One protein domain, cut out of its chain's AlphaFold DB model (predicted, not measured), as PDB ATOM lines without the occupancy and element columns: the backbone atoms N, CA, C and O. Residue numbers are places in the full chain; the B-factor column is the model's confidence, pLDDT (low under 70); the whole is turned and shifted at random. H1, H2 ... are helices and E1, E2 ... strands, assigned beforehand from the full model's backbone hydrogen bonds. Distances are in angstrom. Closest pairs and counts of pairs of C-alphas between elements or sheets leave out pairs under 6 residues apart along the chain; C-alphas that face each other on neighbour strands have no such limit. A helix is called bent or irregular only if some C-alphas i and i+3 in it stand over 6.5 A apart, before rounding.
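What this domain is: This is residues 245 to 357 of the 889 residues of the protein "SBP_bac_5 domain-containing protein" of Clostridiales bacterium (UniProt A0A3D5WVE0). Short helices gather round H8, with H1, H3 and H6 packed on it, and a small sheet of E1, E3 and E2 lies toward one end of the longest axis. The hairpin of H4 and H5 lies side by side away from H8, and H7 makes a corner with H6. The printed part has 113 residues, with eight named helices and three named strands in the order E1 H1 H2 E2 H3 H4 H5 H6 H7 H8 E3; the sheet's order is E1, E3, E2, antiparallel, and the class is mostly helix. It is compact, with a radius of gyration of the C-alphas of 13.0 A and spans of 42 by 30 by 24 A.

How they stand to each other: E1, residues 245 to 249, is the antiparallel neighbour of E3, residues 351 to 355, with N 246 and O 354 3.0 A apart, within hydrogen-bond range. E3 is also the antiparallel neighbour of E2, residues 266 to 268, with N 351 and O 267 2.8 A apart. E1, H1, residues 250 to 254, H2, residues 258 to 263, and E2 form a split strand-helix-strand unit, two strands running the same way with helices between them along the chain and E3 between them in the sheet; its crossover is right-handed. H1 is on the sheet at a height of 7.4 A. H8, residues 343 to 349, is the hub and touches H1, closest at the C-alphas of Val 251 and Gly 347, 4.3 A. H2 and H8 are close but not clearly touching, the C-alphas of Ile 258 and Glu 344 being closest at 5.2 A. H3, residues 274 to 280, touches H8 about perpendicular at 82 degrees, closest at the C-alphas of Ala 275 and Tyr 348, 4.9 A. H4, residues 285 to 294, and H5, residues 303 to 309, form a helical hairpin at a shallow tilt of 23 degrees, opposite ways, closest at the C-alphas of Lys 292 and Tyr 303, 5.3 A. H6, residues 319 to 329, touches H8 about perpendicular at 83 degrees, closest at the C-alphas of Lys 326 and Asp 343, 6.4 A. H6 and H7, residues 336 to 339, only just touch, only at the corner, with 3 pairs of C-alphas within 8 A, closest at Phe 329 and Gly 336, 3.7 A. Every O i to N i+4 pair is within hydrogen-bond range in H1 and H3; the counts are 6 of 7 in H6, 0 of 2 in H2, 1 of 6 in H4, 1 of 3 in H5 and 0 of 3 in H8, and H7 is too short for such a pair. For O i to N i+3 they are 1 of 3 in H2, 4 of 7 in H4, 3 of 4 in H5 and 3 of 4 in H8.

Where its parts are: E1 begins at C-alpha 245 (107.432, 117.406, 49.464) and is 13.2 A long; H6, from C-alpha 319 (120.920, 100.078, 57.841), is 15.6 A, and E3, 12.7 A, ends at C-alpha 355 (107.819, 119.413, 53.050). H4 is irregular, C-alphas 290 and 293 being 8.0 A apart; H2 and H8 are irregular only just, with 6.7 A between C-alphas 259 and 262 and between 344 and 347.

The domain as a whole: The C-alphas of Gly 299 and Ser 357 are the two farthest apart, 43.8 A. The printed part has no cut and no long link. Mean pLDDT of the printed part is 77.5, with residues 254 to 264, 278 to 279, 281, 310 to 313 and 336 to 344 under 70.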
ATOM      1  N   THR A 245     106.285 118.086  48.864       84.94
ATOM      2  CA  THR A 245     107.432 117.406  49.464       84.94
ATOM      3  C   THR A 245     108.479 117.209  48.381       84.94
ATOM      4  O   THR A 245     108.321 116.363  47.498       84.94
ATOM      5  N   ILE A 246     109.544 118.001  48.446       81.12
ATOM      6  CA  ILE A 246     110.649 117.936  47.492       81.12
ATOM      7  C   ILE A 246     111.795 117.146  48.120       81.12
ATOM      8  O   ILE A 246     112.090 117.281  49.309       81.12
ATOM      9  N   ALA A 247     112.411 116.290  47.312       80.50
ATOM     10  CA  ALA A 247     113.648 115.611  47.653       80.50
ATOM     11  C   ALA A 247     114.825 116.522  47.297       80.50
ATOM     12  O   ALA A 247     114.939 116.939  46.143       80.50
ATOM     13  N   PHE A 248     115.674 116.803  48.279       78.62
ATOM     14  CA  PHE A 248     116.960 117.468  48.078       78.62
ATOM     15  C   PHE A 248     118.080 116.469  48.320       78.62
ATOM     16  O   PHE A 248     117.909 115.608  49.193       78.62
ATOM     17  N   PRO A 249     119.220 116.593  47.620       80.88
ATOM     18  CA  PRO A 249     120.426 115.883  48.011       80.88
ATOM     19  C   PRO A 249     120.670 116.103  49.501       80.88
ATOM     20  O   PRO A 249     120.605 117.230  50.000       80.88
ATOM     21  N   ALA A 250     120.859 115.015  50.241       81.62
ATOM     22  CA  ALA A 250     120.947 115.096  51.690       81.62
ATOM     23  C   ALA A 250     122.148 115.951  52.122       81.62
ATOM     24  O   ALA A 250     122.042 116.703  53.091       81.62
ATOM     25  N   VAL A 251     123.241 115.900  51.353       76.88
ATOM     26  CA  VAL A 251     124.447 116.707  51.584       76.88
ATOM     27  C   VAL A 251     124.160 118.214  51.595       76.88
ATOM     28  O   VAL A 251     124.646 118.916  52.479       76.88
ATOM     29  N   ASP A 252     123.276 118.692  50.715       75.75
ATOM     30  CA  ASP A 252     122.948 120.119  50.587       75.75
ATOM     31  C   ASP A 252     122.118 120.641  51.776       75.75
ATOM     32  O   ASP A 252     122.060 121.842  52.035       75.75
ATOM     33  N   MET A 253     121.454 119.742  52.508       73.38
ATOM     34  CA  MET A 253     120.505 120.084  53.574       73.38
ATOM     35  C   MET A 253     121.032 119.811  54.985       73.38
ATOM     36  O   MET A 253     120.583 120.445  55.941       73.38
ATOM     37  N   ILE A 254     121.914 118.823  55.135       65.81
ATOM     38  CA  ILE A 254     122.327 118.275  56.434       65.81
ATOM     39  C   ILE A 254     123.762 118.693  56.804       65.81
ATOM     40  O   ILE A 254     124.087 118.707  57.993       65.81
ATOM     41  N   GLY A 255     124.574 119.117  55.826       57.38
ATOM     42  CA  GLY A 255     126.001 119.397  56.003       57.38
ATOM     43  C   GLY A 255     126.849 118.120  56.129       57.38
ATOM     44  O   GLY A 255     126.319 117.016  56.226       57.38
ATOM     45  N   GLU A 256     128.176 118.271  56.150       52.75
ATOM     46  CA  GLU A 256     129.161 117.168  56.060       52.75
ATOM     47  C   GLU A 256     129.296 116.290  57.328       52.75
ATOM     48  O   GLU A 256     130.122 115.385  57.371       52.75
ATOM     49  N   ASN A 257     128.533 116.535  58.400       53.53
ATOM     50  CA  ASN A 257     128.802 115.895  59.693       53.53
ATOM     51  C   ASN A 257     128.058 114.556  59.852       53.53
ATOM     52  O   ASN A 257     126.838 114.544  60.017       53.53
ATOM     53  N   ILE A 258     128.789 113.437  59.811       50.81
ATOM     54  CA  ILE A 258     128.235 112.087  59.610       50.81
ATOM     55  C   ILE A 258     127.409 111.512  60.764       50.81
ATOM     56  O   ILE A 258     126.479 110.734  60.550       50.81
ATOM     57  N   GLU A 259     127.710 111.903  62.003       54.34
ATOM     58  CA  GLU A 259     127.038 111.360  63.193       54.34
ATOM     59  C   GLU A 259     125.553 111.771  63.261       54.34
ATOM     60  O   GLU A 259     124.749 111.135  63.944       54.34
ATOM     61  N   ASP A 260     125.167 112.786  62.484       53.25
ATOM     62  CA  ASP A 260     123.813 113.334  62.397       53.25
ATOM     63  C   ASP A 260     122.892 112.570  61.419       53.25
ATOM     64  O   ASP A 260     121.686 112.826  61.374       53.25
ATOM     65  N   TRP A 261     123.433 111.636  60.627       57.59
ATOM     66  CA  TRP A 261     122.743 111.004  59.493       57.59
ATOM     67  C   TRP A 261     121.852 109.832  59.904       57.59
ATOM     68  O   TRP A 261     120.763 109.661  59.358       57.59
ATOM     69  N   ALA A 262     122.252 109.079  60.932       52.06
ATOM     70  CA  ALA A 262     121.519 107.912  61.438       52.06
ATOM     71  C   ALA A 262     120.143 108.251  62.060       52.06
ATOM     72  O   ALA A 262     119.341 107.352  62.303       52.06
ATOM     73  N   ASN A 263     119.856 109.538  62.299       51.78
ATOM     74  CA  ASN A 263     118.604 110.028  62.889       51.78
ATOM     75  C   ASN A 263     117.767 110.911  61.945       51.78
ATOM     76  O   ASN A 263     116.727 111.429  62.361       51.78
ATOM     77  N   LYS A 264     118.192 111.121  60.693       61.47
ATOM     78  CA  LYS A 264     117.475 111.971  59.729       61.47
ATOM     79  C   LYS A 264     116.721 111.087  58.738       61.47
ATOM     80  O   LYS A 264     117.217 110.042  58.338       61.47
ATOM     81  N   ASN A 265     115.499 111.486  58.375       74.81
ATOM     82  CA  ASN A 265     114.640 110.802  57.399       74.81
ATOM     83  C   ASN A 265     115.295 110.823  56.003       74.81
ATOM     84  O   ASN A 265     114.943 111.644  55.151       74.81
ATOM     85  N   LEU A 266     116.300 109.973  55.810       84.06
ATOM     86  CA  LEU A 266     117.038 109.795  54.573       84.06
ATOM     87  C   LEU A 266     116.365 108.729  53.726       84.06
ATOM     88  O   LEU A 266     115.866 107.719  54.230       84.06
ATOM     89  N   TYR A 267     116.389 108.957  52.424       86.94
ATOM     90  CA  TYR A 267     115.844 108.052  51.434       86.94
ATOM     91  C   TYR A 267     116.886 107.816  50.357       86.94
ATOM     92  O   TYR A 267     117.625 108.723  49.975       86.94
ATOM     93  N   PHE A 268     116.915 106.600  49.837       88.50
ATOM     94  CA  PHE A 268     117.507 106.344  48.541       88.50
ATOM     95  C   PHE A 268     116.433 106.592  47.479       88.50
ATOM     96  O   PHE A 268     115.351 105.998  47.523       88.50
ATOM     97  N   ASP A 269     116.716 107.515  46.567       86.94
ATOM     98  CA  ASP A 269     115.874 107.836  45.417       86.94
ATOM     99  C   ASP A 269     116.732 107.616  44.177       86.94
ATOM    100  O   ASP A 269     117.608 108.428  43.881       86.94
ATOM    101  N   ALA A 270     116.516 106.488  43.500       86.50
ATOM    102  CA  ALA A 270     117.378 106.061  42.407       86.50
ATOM    103  C   ALA A 270     117.313 107.005  41.195       86.50
ATOM    104  O   ALA A 270     118.201 106.934  40.362       86.50
ATOM    105  N   GLU A 271     116.331 107.911  41.115       85.31
ATOM    106  CA  GLU A 271     116.233 108.936  40.064       85.31
ATOM    107  C   GLU A 271     116.974 110.240  40.411       85.31
ATOM    108  O   GLU A 271     117.156 111.109  39.556       85.31
ATOM    109  N   LYS A 272     117.358 110.422  41.683       79.62
ATOM    110  CA  LYS A 272     117.833 111.704  42.232       79.62
ATOM    111  C   LYS A 272     119.142 111.598  43.003       79.62
ATOM    112  O   LYS A 272     119.421 112.419  43.880       79.62
ATOM    113  N   VAL A 273     119.963 110.607  42.685       82.75
ATOM    114  CA  VAL A 273     121.270 110.456  43.318       82.75
ATOM    115  C   VAL A 273     122.222 111.503  42.740       82.75
ATOM    116  O   VAL A 273     122.696 111.380  41.612       82.75
ATOM    117  N   LYS A 274     122.517 112.543  43.529       81.94
ATOM    118  CA  LYS A 274     123.391 113.656  43.123       81.94
ATOM    119  C   LYS A 274     124.748 113.158  42.626       81.94
ATOM    120  O   LYS A 274     125.195 113.573  41.562       81.94
ATOM    121  N   ALA A 275     125.340 112.195  43.331       79.12
ATOM    122  CA  ALA A 275     126.600 111.577  42.933       79.12
ATOM    123  C   ALA A 275     126.557 110.984  41.520       79.12
ATOM    124  O   ALA A 275     127.550 111.033  40.808       79.12
ATOM    125  N   PHE A 276     125.424 110.422  41.089       80.75
ATOM    126  CA  PHE A 276     125.312 109.876  39.741       80.75
ATOM    127  C   PHE A 276     125.259 110.979  38.691       80.75
ATOM    128  O   PHE A 276     125.891 110.843  37.648       80.75
ATOM    129  N   GLY A 277     124.573 112.086  38.983       71.62
ATOM    130  CA  GLY A 277     124.606 113.277  38.137       71.62
ATOM    131  C   GLY A 277     126.035 113.775  37.953       71.62
ATOM    132  O   GLY A 277     126.489 113.935  36.821       71.62
ATOM    133  N   ASP A 278     126.759 113.908  39.062       68.88
ATOM    134  CA  ASP A 278     128.133 114.409  39.086       68.88
ATOM    135  C   ASP A 278     129.126 113.438  38.404       68.88
ATOM    136  O   ASP A 278     130.034 113.872  37.696       68.88
ATOM    137  N   ILE A 279     128.963 112.118  38.578       67.50
ATOM    138  CA  ILE A 279     129.892 111.103  38.041       67.50
ATOM    139  C   ILE A 279     129.537 110.688  36.608       67.50
ATOM    140  O   ILE A 279     130.407 110.584  35.742       67.50
ATOM    141  N   PHE A 280     128.270 110.370  36.365       70.50
ATOM    142  CA  PHE A 280     127.802 109.695  35.153       70.50
ATOM    143  C   PHE A 280     127.037 110.623  34.204       70.50
ATOM    144  O   PHE A 280     126.675 110.192  33.108       70.50
ATOM    145  N   GLY A 281     126.805 111.881  34.593       61.59
ATOM    146  CA  GLY A 281     126.060 112.862  33.801       61.59
ATOM    147  C   GLY A 281     124.543 112.684  33.858       61.59
ATOM    148  O   GLY A 281     123.821 113.373  33.145       61.59
ATOM    149  N   THR A 282     124.046 111.767  34.692       73.94
ATOM    150  CA  THR A 282     122.616 111.580  34.945       73.94
ATOM    151  C   THR A 282     122.395 111.126  36.386       73.94
ATOM    152  O   THR A 282     123.077 110.205  36.834       73.94
ATOM    153  N   PRO A 283     121.469 111.750  37.137       78.44
ATOM    154  CA  PRO A 283     121.163 111.348  38.509       78.44
ATOM    155  C   PRO A 283     120.335 110.055  38.586       78.44
ATOM    156  O   PRO A 283     120.163 109.511  39.678       78.44
ATOM    157  N   ASP A 284     119.824 109.579  37.444       84.81
ATOM    158  CA  ASP A 284     118.891 108.462  37.354       84.81
ATOM    159  C   ASP A 284     119.594 107.136  37.062       84.81
ATOM    160  O   ASP A 284     120.134 106.899  35.978       84.81
ATOM    161  N   MET A 285     119.523 106.245  38.045       85.94
ATOM    162  CA  MET A 285     120.096 104.916  38.040       85.94
ATOM    163  C   MET A 285     119.570 104.026  36.921       85.94
ATOM    164  O   MET A 285     120.331 103.189  36.440       85.94
ATOM    165  N   ALA A 286     118.325 104.196  36.465       84.62
ATOM    166  CA  ALA A 286     117.792 103.425  35.342       84.62
ATOM    167  C   ALA A 286     118.598 103.664  34.053       84.62
ATOM    168  O   ALA A 286     118.767 102.750  33.240       84.62
ATOM    169  N   ASN A 287     119.184 104.857  33.917       83.06
ATOM    170  CA  ASN A 287     120.063 105.226  32.808       83.06
ATOM    171  C   ASN A 287     121.520 104.773  33.022       83.06
ATOM    172  O   ASN A 287     122.371 104.972  32.156       83.06
ATOM    173  N   LEU A 288     121.824 104.111  34.146       83.31
ATOM    174  CA  LEU A 288     123.167 103.645  34.502       83.31
ATOM    175  C   LEU A 288     123.378 102.144  34.276       83.31
ATOM    176  O   LEU A 288     124.390 101.600  34.715       83.31
ATOM    177  N   ALA A 289     122.489 101.465  33.547       85.38
ATOM    178  CA  ALA A 289     122.599 100.024  33.265       85.38
ATOM    179  C   ALA A 289     123.935  99.643  32.616       85.38
ATOM    180  O   ALA A 289     124.500  98.577  32.877       85.38
ATOM    181  N   VAL A 290     124.472 100.555  31.809       80.81
ATOM    182  CA  VAL A 290     125.785 100.446  31.168       80.81
ATOM    183  C   VAL A 290     126.957 100.484  32.158       80.81
ATOM    184  O   VAL A 290     128.047 100.041  31.815       80.81
ATOM    185  N   TYR A 291     126.746 100.981  33.379       80.31
ATOM    186  CA  TYR A 291     127.735 101.066  34.457       80.31
ATOM    187  C   TYR A 291     127.515 100.019  35.548       80.31
ATOM    188  O   TYR A 291     128.161 100.099  36.589       80.31
ATOM    189  N   LYS A 292     126.644  99.022  35.337       87.25
ATOM    190  CA  LYS A 292     126.290  98.029  36.365       87.25
ATOM    191  C   LYS A 292     127.503  97.410  37.063       87.25
ATOM    192  O   LYS A 292     127.452  97.163  38.260       87.25
ATOM    193  N   GLU A 293     128.605  97.186  36.345       84.94
ATOM    194  CA  GLU A 293     129.832  96.579  36.882       84.94
ATOM    195  C   GLU A 293     130.549  97.458  37.919       84.94
ATOM    196  O   GLU A 293     131.325  96.942  38.714       84.94
ATOM    197  N   MET A 294     130.248  98.758  37.964       82.50
ATOM    198  CA  MET A 294     130.778  99.703  38.952       82.50
ATOM    199  C   MET A 294     129.989  99.692  40.269       82.50
ATOM    200  O   MET A 294     130.456 100.209  41.277       82.50
ATOM    201  N   PHE A 295     128.815  99.060  40.303       88.12
ATOM    202  CA  PHE A 295     127.972  98.972  41.496       88.12
ATOM    203  C   PHE A 295     128.279  97.714  42.306       88.12
ATOM    204  O   PHE A 295     127.390  96.921  42.615       88.12
ATOM    205  N   VAL A 296     129.557  97.497  42.613       88.88
ATOM    206  CA  VAL A 296     130.001  96.378  43.449       88.88
ATOM    207  C   VAL A 296     130.176  96.861  44.880       88.88
ATOM    208  O   VAL A 296     130.940  97.784  45.135       88.88
ATOM    209  N   SER A 297     129.475  96.225  45.808       88.88
ATOM    210  CA  SER A 297     129.551  96.480  47.243       88.88
ATOM    211  C   SER A 297     129.906  95.184  47.957       88.88
ATOM    212  O   SER A 297     129.219  94.176  47.779       88.88
ATOM    213  N   ASN A 298     131.007  95.177  48.718       85.88
ATOM    214  CA  ASN A 298     131.511  93.989  49.425       85.88
ATOM    215  C   ASN A 298     131.605  92.735  48.520       85.88
ATOM    216  O   ASN A 298     131.193  91.636  48.895       85.88
ATOM    217  N   GLY A 299     132.089  92.908  47.286       82.88
ATOM    218  CA  GLY A 299     132.233  91.826  46.302       82.88
ATOM    219  C   GLY A 299     130.933  91.356  45.630       82.88
ATOM    220  O   GLY A 299     130.969  90.404  44.851       82.88
ATOM    221  N   VAL A 300     129.797  92.011  45.885       89.25
ATOM    222  CA  VAL A 300     128.493  91.695  45.282       89.25
ATOM    223  C   VAL A 300     128.023  92.852  44.404       89.25
ATOM    224  O   VAL A 300     128.051  94.005  44.820       89.25
ATOM    225  N   ASN A 301     127.565  92.555  43.188       91.50
ATOM    226  CA  ASN A 301     126.940  93.560  42.331       91.50
ATOM    227  C   ASN A 301     125.526  93.884  42.837       91.50
ATOM    228  O   ASN A 301     124.677  92.995  42.888       91.50
ATOM    229  N   ILE A 302     125.284  95.146  43.193       91.25
ATOM    230  CA  ILE A 302     124.010  95.630  43.736       91.25
ATOM    231  C   ILE A 302     123.238  96.525  42.757       91.25
ATOM    232  O   ILE A 302     122.220  97.093  43.143       91.25
ATOM    233  N   TYR A 303     123.670  96.644  41.492       91.31
ATOM    234  CA  TYR A 303     123.017  97.513  40.501       91.31
ATOM    235  C   TYR A 303     121.528  97.188  40.350       91.31
ATOM    236  O   TYR A 303     120.680  98.041  40.590       91.31
ATOM    237  N   ASP A 304     121.203  95.938  40.006       89.12
ATOM    238  CA  ASP A 304     119.815  95.517  39.777       89.12
ATOM    239  C   ASP A 304     118.966  95.610  41.054       89.12
ATOM    240  O   ASP A 304     117.740  95.628  40.987       89.12
ATOM    241  N   GLU A 305     119.594  95.619  42.233       89.25
ATOM    242  CA  GLU A 305     118.898  95.836  43.497       89.25
ATOM    243  C   GLU A 305     118.527  97.307  43.669       89.25
ATOM    244  O   GLU A 305     117.359  97.615  43.892       89.25
ATOM    245  N   LEU A 306     119.499  98.204  43.509       88.56
ATOM    246  CA  LEU A 306     119.301  99.638  43.671       88.56
ATOM    247  C   LEU A 306     118.416 100.233  42.558       88.56
ATOM    248  O   LEU A 306     117.554 101.061  42.837       88.56
ATOM    249  N   ALA A 307     118.549  99.756  41.316       87.69
ATOM    250  CA  ALA A 307     117.768 100.233  40.172       87.69
ATOM    251  C   ALA A 307     116.256  99.972  40.323       87.69
ATOM    252  O   ALA A 307     115.446 100.676  39.720       87.69
ATOM    253  N   LYS A 308     115.850  99.007  41.166       85.12
ATOM    254  CA  LYS A 308     114.430  98.759  41.496       85.12
ATOM    255  C   LYS A 308     113.777  99.918  42.245       85.12
ATOM    256  O   LYS A 308     112.553  99.984  42.272       85.12
ATOM    257  N   TYR A 309     114.570 100.797  42.852       82.94
ATOM    258  CA  TYR A 309     114.078 101.974  43.562       82.94
ATOM    259  C   TYR A 309     113.852 103.185  42.636       82.94
ATOM    260  O   TYR A 309     113.598 104.283  43.124       82.94
ATOM    261  N   SER A 310     113.916 102.991  41.313       69.56
ATOM    262  CA  SER A 310     113.503 103.984  40.307       69.56
ATOM    263  C   SER A 310     111.966 104.011  40.167       69.56
ATOM    264  O   SER A 310     111.286 103.056  40.562       69.56
ATOM    265  N   GLY A 311     111.391 105.080  39.608       60.00
ATOM    266  CA  GLY A 311     109.951 105.220  39.354       60.00
ATOM    267  C   GLY A 311     109.122 105.650  40.570       60.00
ATOM    268  O   GLY A 311     108.222 104.921  40.977       60.00
ATOM    269  N   GLU A 312     109.433 106.807  41.167       56.81
ATOM    270  CA  GLU A 312     108.816 107.361  42.398       56.81
ATOM    271  C   GLU A 312     108.912 106.477  43.671       56.81
ATOM    272  O   GLU A 312     108.312 106.783  44.705       56.81
ATOM    273  N   ASN A 313     109.729 105.417  43.664       63.03
ATOM    274  CA  ASN A 313     109.892 104.477  44.783       63.03
ATOM    275  C   ASN A 313     110.979 104.902  45.787       63.03
ATOM    276  O   ASN A 313     111.913 104.147  46.083       63.03
ATOM    277  N   ARG A 314     110.848 106.110  46.355       79.00
ATOM    278  CA  ARG A 314     111.764 106.596  47.405       79.00
ATOM    279  C   ARG A 314     111.757 105.644  48.593       79.00
ATOM    280  O   ARG A 314     110.746 105.495  49.280       79.00
ATOM    281  N   THR A 315     112.901 105.029  48.860       85.50
ATOM    282  CA  THR A 315     113.009 103.978  49.872       85.50
ATOM    283  C   THR A 315     113.723 104.519  51.100       85.50
ATOM    284  O   THR A 315     114.830 105.037  50.955       85.50
ATOM    285  N   PRO A 316     113.126 104.430  52.307       87.38
ATOM    286  CA  PRO A 316     113.814 104.796  53.538       87.38
ATOM    287  C   PRO A 316     115.174 104.110  53.612       87.38
ATOM    288  O   PRO A 316     115.282 102.908  53.356       87.38
ATOM    289  N   LEU A 317     116.204 104.869  53.962       85.75
ATOM    290  CA  LEU A 317     117.558 104.352  54.060       85.75
ATOM    291  C   LEU A 317     117.677 103.454  55.300       85.75
ATOM    292  O   LEU A 317     117.950 103.914  56.405       85.75
ATOM    293  N   THR A 318     117.416 102.158  55.131       86.44
ATOM    294  CA  THR A 318     117.630 101.159  56.187       86.44
ATOM    295  C   THR A 318     119.125 100.966  56.431       86.44
ATOM    296  O   THR A 318     119.931 101.251  55.550       86.44
ATOM    297  N   GLN A 319     119.512 100.415  57.587       82.44
ATOM    298  CA  GLN A 319     120.920 100.078  57.841       82.44
ATOM    299  C   GLN A 319     121.488  99.144  56.759       82.44
ATOM    300  O   GLN A 319     122.614  99.327  56.321       82.44
ATOM    301  N   GLU A 320     120.688  98.191  56.271       85.75
ATOM    302  CA  GLU A 320     121.096  97.291  55.188       85.75
ATOM    303  C   GLU A 320     121.376  98.053  53.883       85.75
ATOM    304  O   GLU A 320     122.391  97.811  53.233       85.75
ATOM    305  N   LEU A 321     120.496  98.984  53.500       86.69
ATOM    306  CA  LEU A 321     120.672  99.785  52.289       86.69
ATOM    307  C   LEU A 321     121.823 100.789  52.438       86.69
ATOM    308  O   LEU A 321     122.604 100.967  51.506       86.69
ATOM    309  N   PHE A 322     121.969 101.384  53.624       85.56
ATOM    310  CA  PHE A 322     123.109 102.214  53.998       85.56
ATOM    311  C   PHE A 322     124.422 101.445  53.831       85.56
ATOM    312  O   PHE A 322     125.299 101.905  53.109       85.56
ATOM    313  N   ASP A 323     124.542 100.253  54.424       86.38
ATOM    314  CA  ASP A 323     125.756  99.433  54.363       86.38
ATOM    315  C   ASP A 323     126.074  99.001  52.922       86.38
ATOM    316  O   ASP A 323     127.240  98.978  52.520       86.38
ATOM    317  N   LYS A 324     125.044  98.709  52.114       88.44
ATOM    318  CA  LYS A 324     125.195  98.394  50.684       88.44
ATOM    319  C   LYS A 324     125.732  99.580  49.893       88.44
ATOM    320  O   LYS A 324     126.709  99.413  49.168       88.44
ATOM    321  N   ILE A 325     125.133 100.761  50.034       87.31
ATOM    322  CA  ILE A 325     125.577 101.965  49.321       87.31
ATOM    323  C   ILE A 325     126.970 102.375  49.802       87.31
ATOM    324  O   ILE A 325     127.856 102.570  48.981       87.31
ATOM    325  N   LYS A 326     127.208 102.401  51.116       85.44
ATOM    326  CA  LYS A 326     128.527 102.654  51.707       85.44
ATOM    327  C   LYS A 326     129.593 101.696  51.170       85.44
ATOM    328  O   LYS A 326     130.696 102.121  50.837       85.44
ATOM    329  N   GLY A 327     129.268 100.413  51.028       86.88
ATOM    330  CA  GLY A 327     130.189  99.423  50.471       86.88
ATOM    331  C   GLY A 327     130.558  99.660  49.000       86.88
ATOM    332  O   GLY A 327     131.549  99.094  48.547       86.88
ATOM    333  N   LEU A 328     129.840 100.521  48.261       85.69
ATOM    334  CA  LEU A 328     130.284 100.981  46.940       85.69
ATOM    335  C   LEU A 328     131.560 101.827  47.031       85.69
ATOM    336  O   LEU A 328     132.380 101.767  46.117       85.69
ATOM    337  N   PHE A 329     131.729 102.592  48.117       81.00
ATOM    338  CA  PHE A 329     132.849 103.523  48.329       81.00
ATOM    339  C   PHE A 329     133.985 102.934  49.160       81.00
ATOM    340  O   PHE A 329     135.044 103.547  49.265       81.00
ATOM    341  N   ALA A 330     133.792 101.746  49.737       78.75
ATOM    342  CA  ALA A 330     134.854 101.030  50.431       78.75
ATOM    343  C   ALA A 330     136.063 100.801  49.506       78.75
ATOM    344  O   ALA A 330     135.939 100.792  48.283       78.75
ATOM    345  N   ALA A 331     137.246 100.580  50.085       74.75
ATOM    346  CA  ALA A 331     138.485 100.405  49.319       74.75
ATOM    347  C   ALA A 331     138.425  99.256  48.287       74.75
ATOM    348  O   ALA A 331     139.150  99.281  47.294       74.75
ATOM    349  N   ASP A 332     137.575  98.254  48.521       75.56
ATOM    350  CA  ASP A 332     137.283  97.118  47.641       75.56
ATOM    351  C   ASP A 332     135.933  97.235  46.898       75.56
ATOM    352  O   ASP A 332     135.535  96.317  46.177       75.56
ATOM    353  N   GLY A 333     135.236  98.362  47.056       80.00
ATOM    354  CA  GLY A 333     133.994  98.707  46.370       80.00
ATOM    355  C   GLY A 333     134.220  99.206  44.940       80.00
ATOM    356  O   GLY A 333     135.271  99.746  44.593       80.00
ATOM    357  N   GLY A 334     133.210  99.038  44.087       77.69
ATOM    358  CA  GLY A 334     133.281  99.360  42.657       77.69
ATOM    359  C   GLY A 334     133.400 100.857  42.341       77.69
ATOM    360  O   GLY A 334     133.834 101.202  41.242       77.69
ATOM    361  N   LEU A 335     133.077 101.737  43.299       76.56
ATOM    362  CA  LEU A 335     133.236 103.195  43.192       76.56
ATOM    363  C   LEU A 335     134.386 103.739  44.063       76.56
ATOM    364  O   LEU A 335     134.954 104.780  43.734       76.56
ATOM    365  N   GLY A 336     134.775 103.038  45.132       69.56
ATOM    366  CA  GLY A 336     135.766 103.508  46.110       69.56
ATOM    367  C   GLY A 336     137.176 103.710  45.553       69.56
ATOM    368  O   GLY A 336     137.876 104.640  45.957       69.56
ATOM    369  N   ALA A 337     137.576 102.910  44.559       57.22
ATOM    370  CA  ALA A 337     138.892 103.016  43.923       57.22
ATOM    371  C   ALA A 337     139.107 104.317  43.124       57.22
ATOM    372  O   ALA A 337     140.253 104.665  42.834       57.22
ATOM    373  N   TYR A 338     138.034 105.031  42.762       54.41
ATOM    374  CA  TYR A 338     138.117 106.199  41.881       54.41
ATOM    375  C   TYR A 338     138.244 107.535  42.623       54.41
ATOM    376  O   TYR A 338     138.836 108.459  42.070       54.41
ATOM    377  N   TRP A 339     137.728 107.652  43.856       54.66
ATOM    378  CA  TRP A 339     137.500 108.975  44.463       54.66
ATOM    379  C   TRP A 339     137.936 109.134  45.926       54.66
ATOM    380  O   TRP A 339     137.912 110.251  46.435       54.66
ATOM    381  N   GLY A 340     138.389 108.069  46.601       57.88
ATOM    382  CA  GLY A 340     138.888 108.165  47.983       57.88
ATOM    383  C   GLY A 340     137.835 108.636  48.995       57.88
ATOM    384  O   GLY A 340     138.182 109.260  49.994       57.88
ATOM    385  N   TRP A 341     136.562 108.372  48.699       64.50
ATOM    386  CA  TRP A 341     135.410 108.810  49.476       64.50
ATOM    387  C   TRP A 341     135.321 108.116  50.830       64.50
ATOM    388  O   TRP A 341     135.600 106.924  50.962       64.50
ATOM    389  N   ALA A 342     134.939 108.899  51.833       65.31
ATOM    390  CA  ALA A 342     134.695 108.435  53.186       65.31
ATOM    391  C   ALA A 342     133.186 108.235  53.411       65.31
ATOM    392  O   ALA A 342     132.370 108.467  52.514       65.31
ATOM    393  N   ASP A 343     132.802 107.755  54.590       65.56
ATOM    394  CA  ASP A 343     131.408 107.415  54.884       65.56
ATOM    395  C   ASP A 343     130.482 108.649  54.767       65.56
ATOM    396  O   ASP A 343     129.286 108.515  54.494       65.56
ATOM    397  N   GLU A 344     131.042 109.848  54.962       65.12
ATOM    398  CA  GLU A 344     130.392 111.166  54.952       65.12
ATOM    399  C   GLU A 344     129.695 111.456  53.611       65.12
ATOM    400  O   GLU A 344     128.705 112.185  53.547       65.12
ATOM    401  N   GLU A 345     130.165 110.813  52.543       72.56
ATOM    402  CA  GLU A 345     129.726 111.009  51.162       72.56
ATOM    403  C   GLU A 345     128.388 110.318  50.841       72.56
ATOM    404  O   GLU A 345     127.804 110.527  49.773       72.56
ATOM    405  N   ILE A 346     127.830 109.545  51.787       80.00
ATOM    406  CA  ILE A 346     126.488 108.942  51.670       80.00
ATOM    407  C   ILE A 346     125.401 109.989  51.361       80.00
ATOM    408  O   ILE A 346     124.359 109.678  50.776       80.00
ATOM    409  N   GLY A 347     125.665 111.256  51.685       78.44
ATOM    410  CA  GLY A 347     124.828 112.399  51.350       78.44
ATOM    411  C   GLY A 347     124.647 112.736  49.896       78.44
ATOM    412  O   GLY A 347     123.607 113.287  49.534       78.44
ATOM    413  N   TYR A 348     125.607 112.367  49.063       79.56
ATOM    414  CA  TYR A 348     125.480 112.512  47.623       79.56
ATOM    415  C   TYR A 348     124.659 111.372  47.009       79.56
ATOM    416  O   TYR A 348     124.168 111.508  45.890       79.56
ATOM    417  N   PHE A 349     124.469 110.268  47.741       84.56
ATOM    418  CA  PHE A 349     123.707 109.086  47.315       84.56
ATOM    419  C   PHE A 349     122.285 109.036  47.834       84.56
ATOM    420  O   PHE A 349     121.501 108.173  47.441       84.56
ATOM    421  N   THR A 350     121.954 109.936  48.745       85.69
ATOM    422  CA  THR A 350     120.687 109.918  49.451       85.69
ATOM    423  C   THR A 350     120.042 111.281  49.370       85.69
ATOM    424  O   THR A 350     120.689 112.309  49.163       85.69
ATOM    425  N   VAL A 351     118.728 111.282  49.517       84.62
ATOM    426  CA  VAL A 351     117.934 112.495  49.567       84.62
ATOM    427  C   VAL A 351     117.290 112.623  50.931       84.62
ATOM    428  O   VAL A 351     116.954 111.635  51.587       84.62
ATOM    429  N   THR A 352     117.071 113.860  51.347       83.69
ATOM    430  CA  THR A 352     116.159 114.158  52.444       83.69
ATOM    431  C   THR A 352     114.910 114.830  51.896       83.69
ATOM    432  O   THR A 352     114.951 115.576  50.913       83.69
ATOM    433  N   LEU A 353     113.772 114.525  52.511       80.19
ATOM    434  CA  LEU A 353     112.494 115.094  52.125       80.19
ATOM    435  C   LEU A 353     112.234 116.355  52.934       80.19
ATOM    436  O   LEU A 353     112.164 116.315  54.163       80.19
ATOM    437  N   LYS A 354     112.021 117.463  52.232       81.94
ATOM    438  CA  LYS A 354     111.531 118.700  52.826       81.94
ATOM    439  C   LYS A 354     110.112 118.944  52.342       81.94
ATOM    440  O   LYS A 354     109.871 119.155  51.154       81.94
ATOM    441  N   THR A 355     109.175 118.917  53.280       84.69
ATOM    442  CA  THR A 355     107.819 119.413  53.050       84.69
ATOM    443  C   THR A 355     107.822 120.915  53.266       84.69
ATOM    444  O   THR A 355     108.173 121.390  54.346       84.69
ATOM    445  N   PHE A 356     107.442 121.663  52.238       85.81
ATOM    446  CA  PHE A 356     107.243 123.101  52.359       85.81
ATOM    447  C   PHE A 356     105.801 123.358  52.774       85.81
ATOM    448  O   PHE A 356     104.863 122.848  52.157       85.81
ATOM    449  N   SER A 357     105.624 124.144  53.830       89.94
ATOM    450  CA  SER A 357     104.305 124.639  54.212       89.94
ATOM    451  C   SER A 357     103.756 125.590  53.151       89.94
ATOM    452  O   SER A 357     104.500 126.092  52.307       89.94
TER     453      SER A 357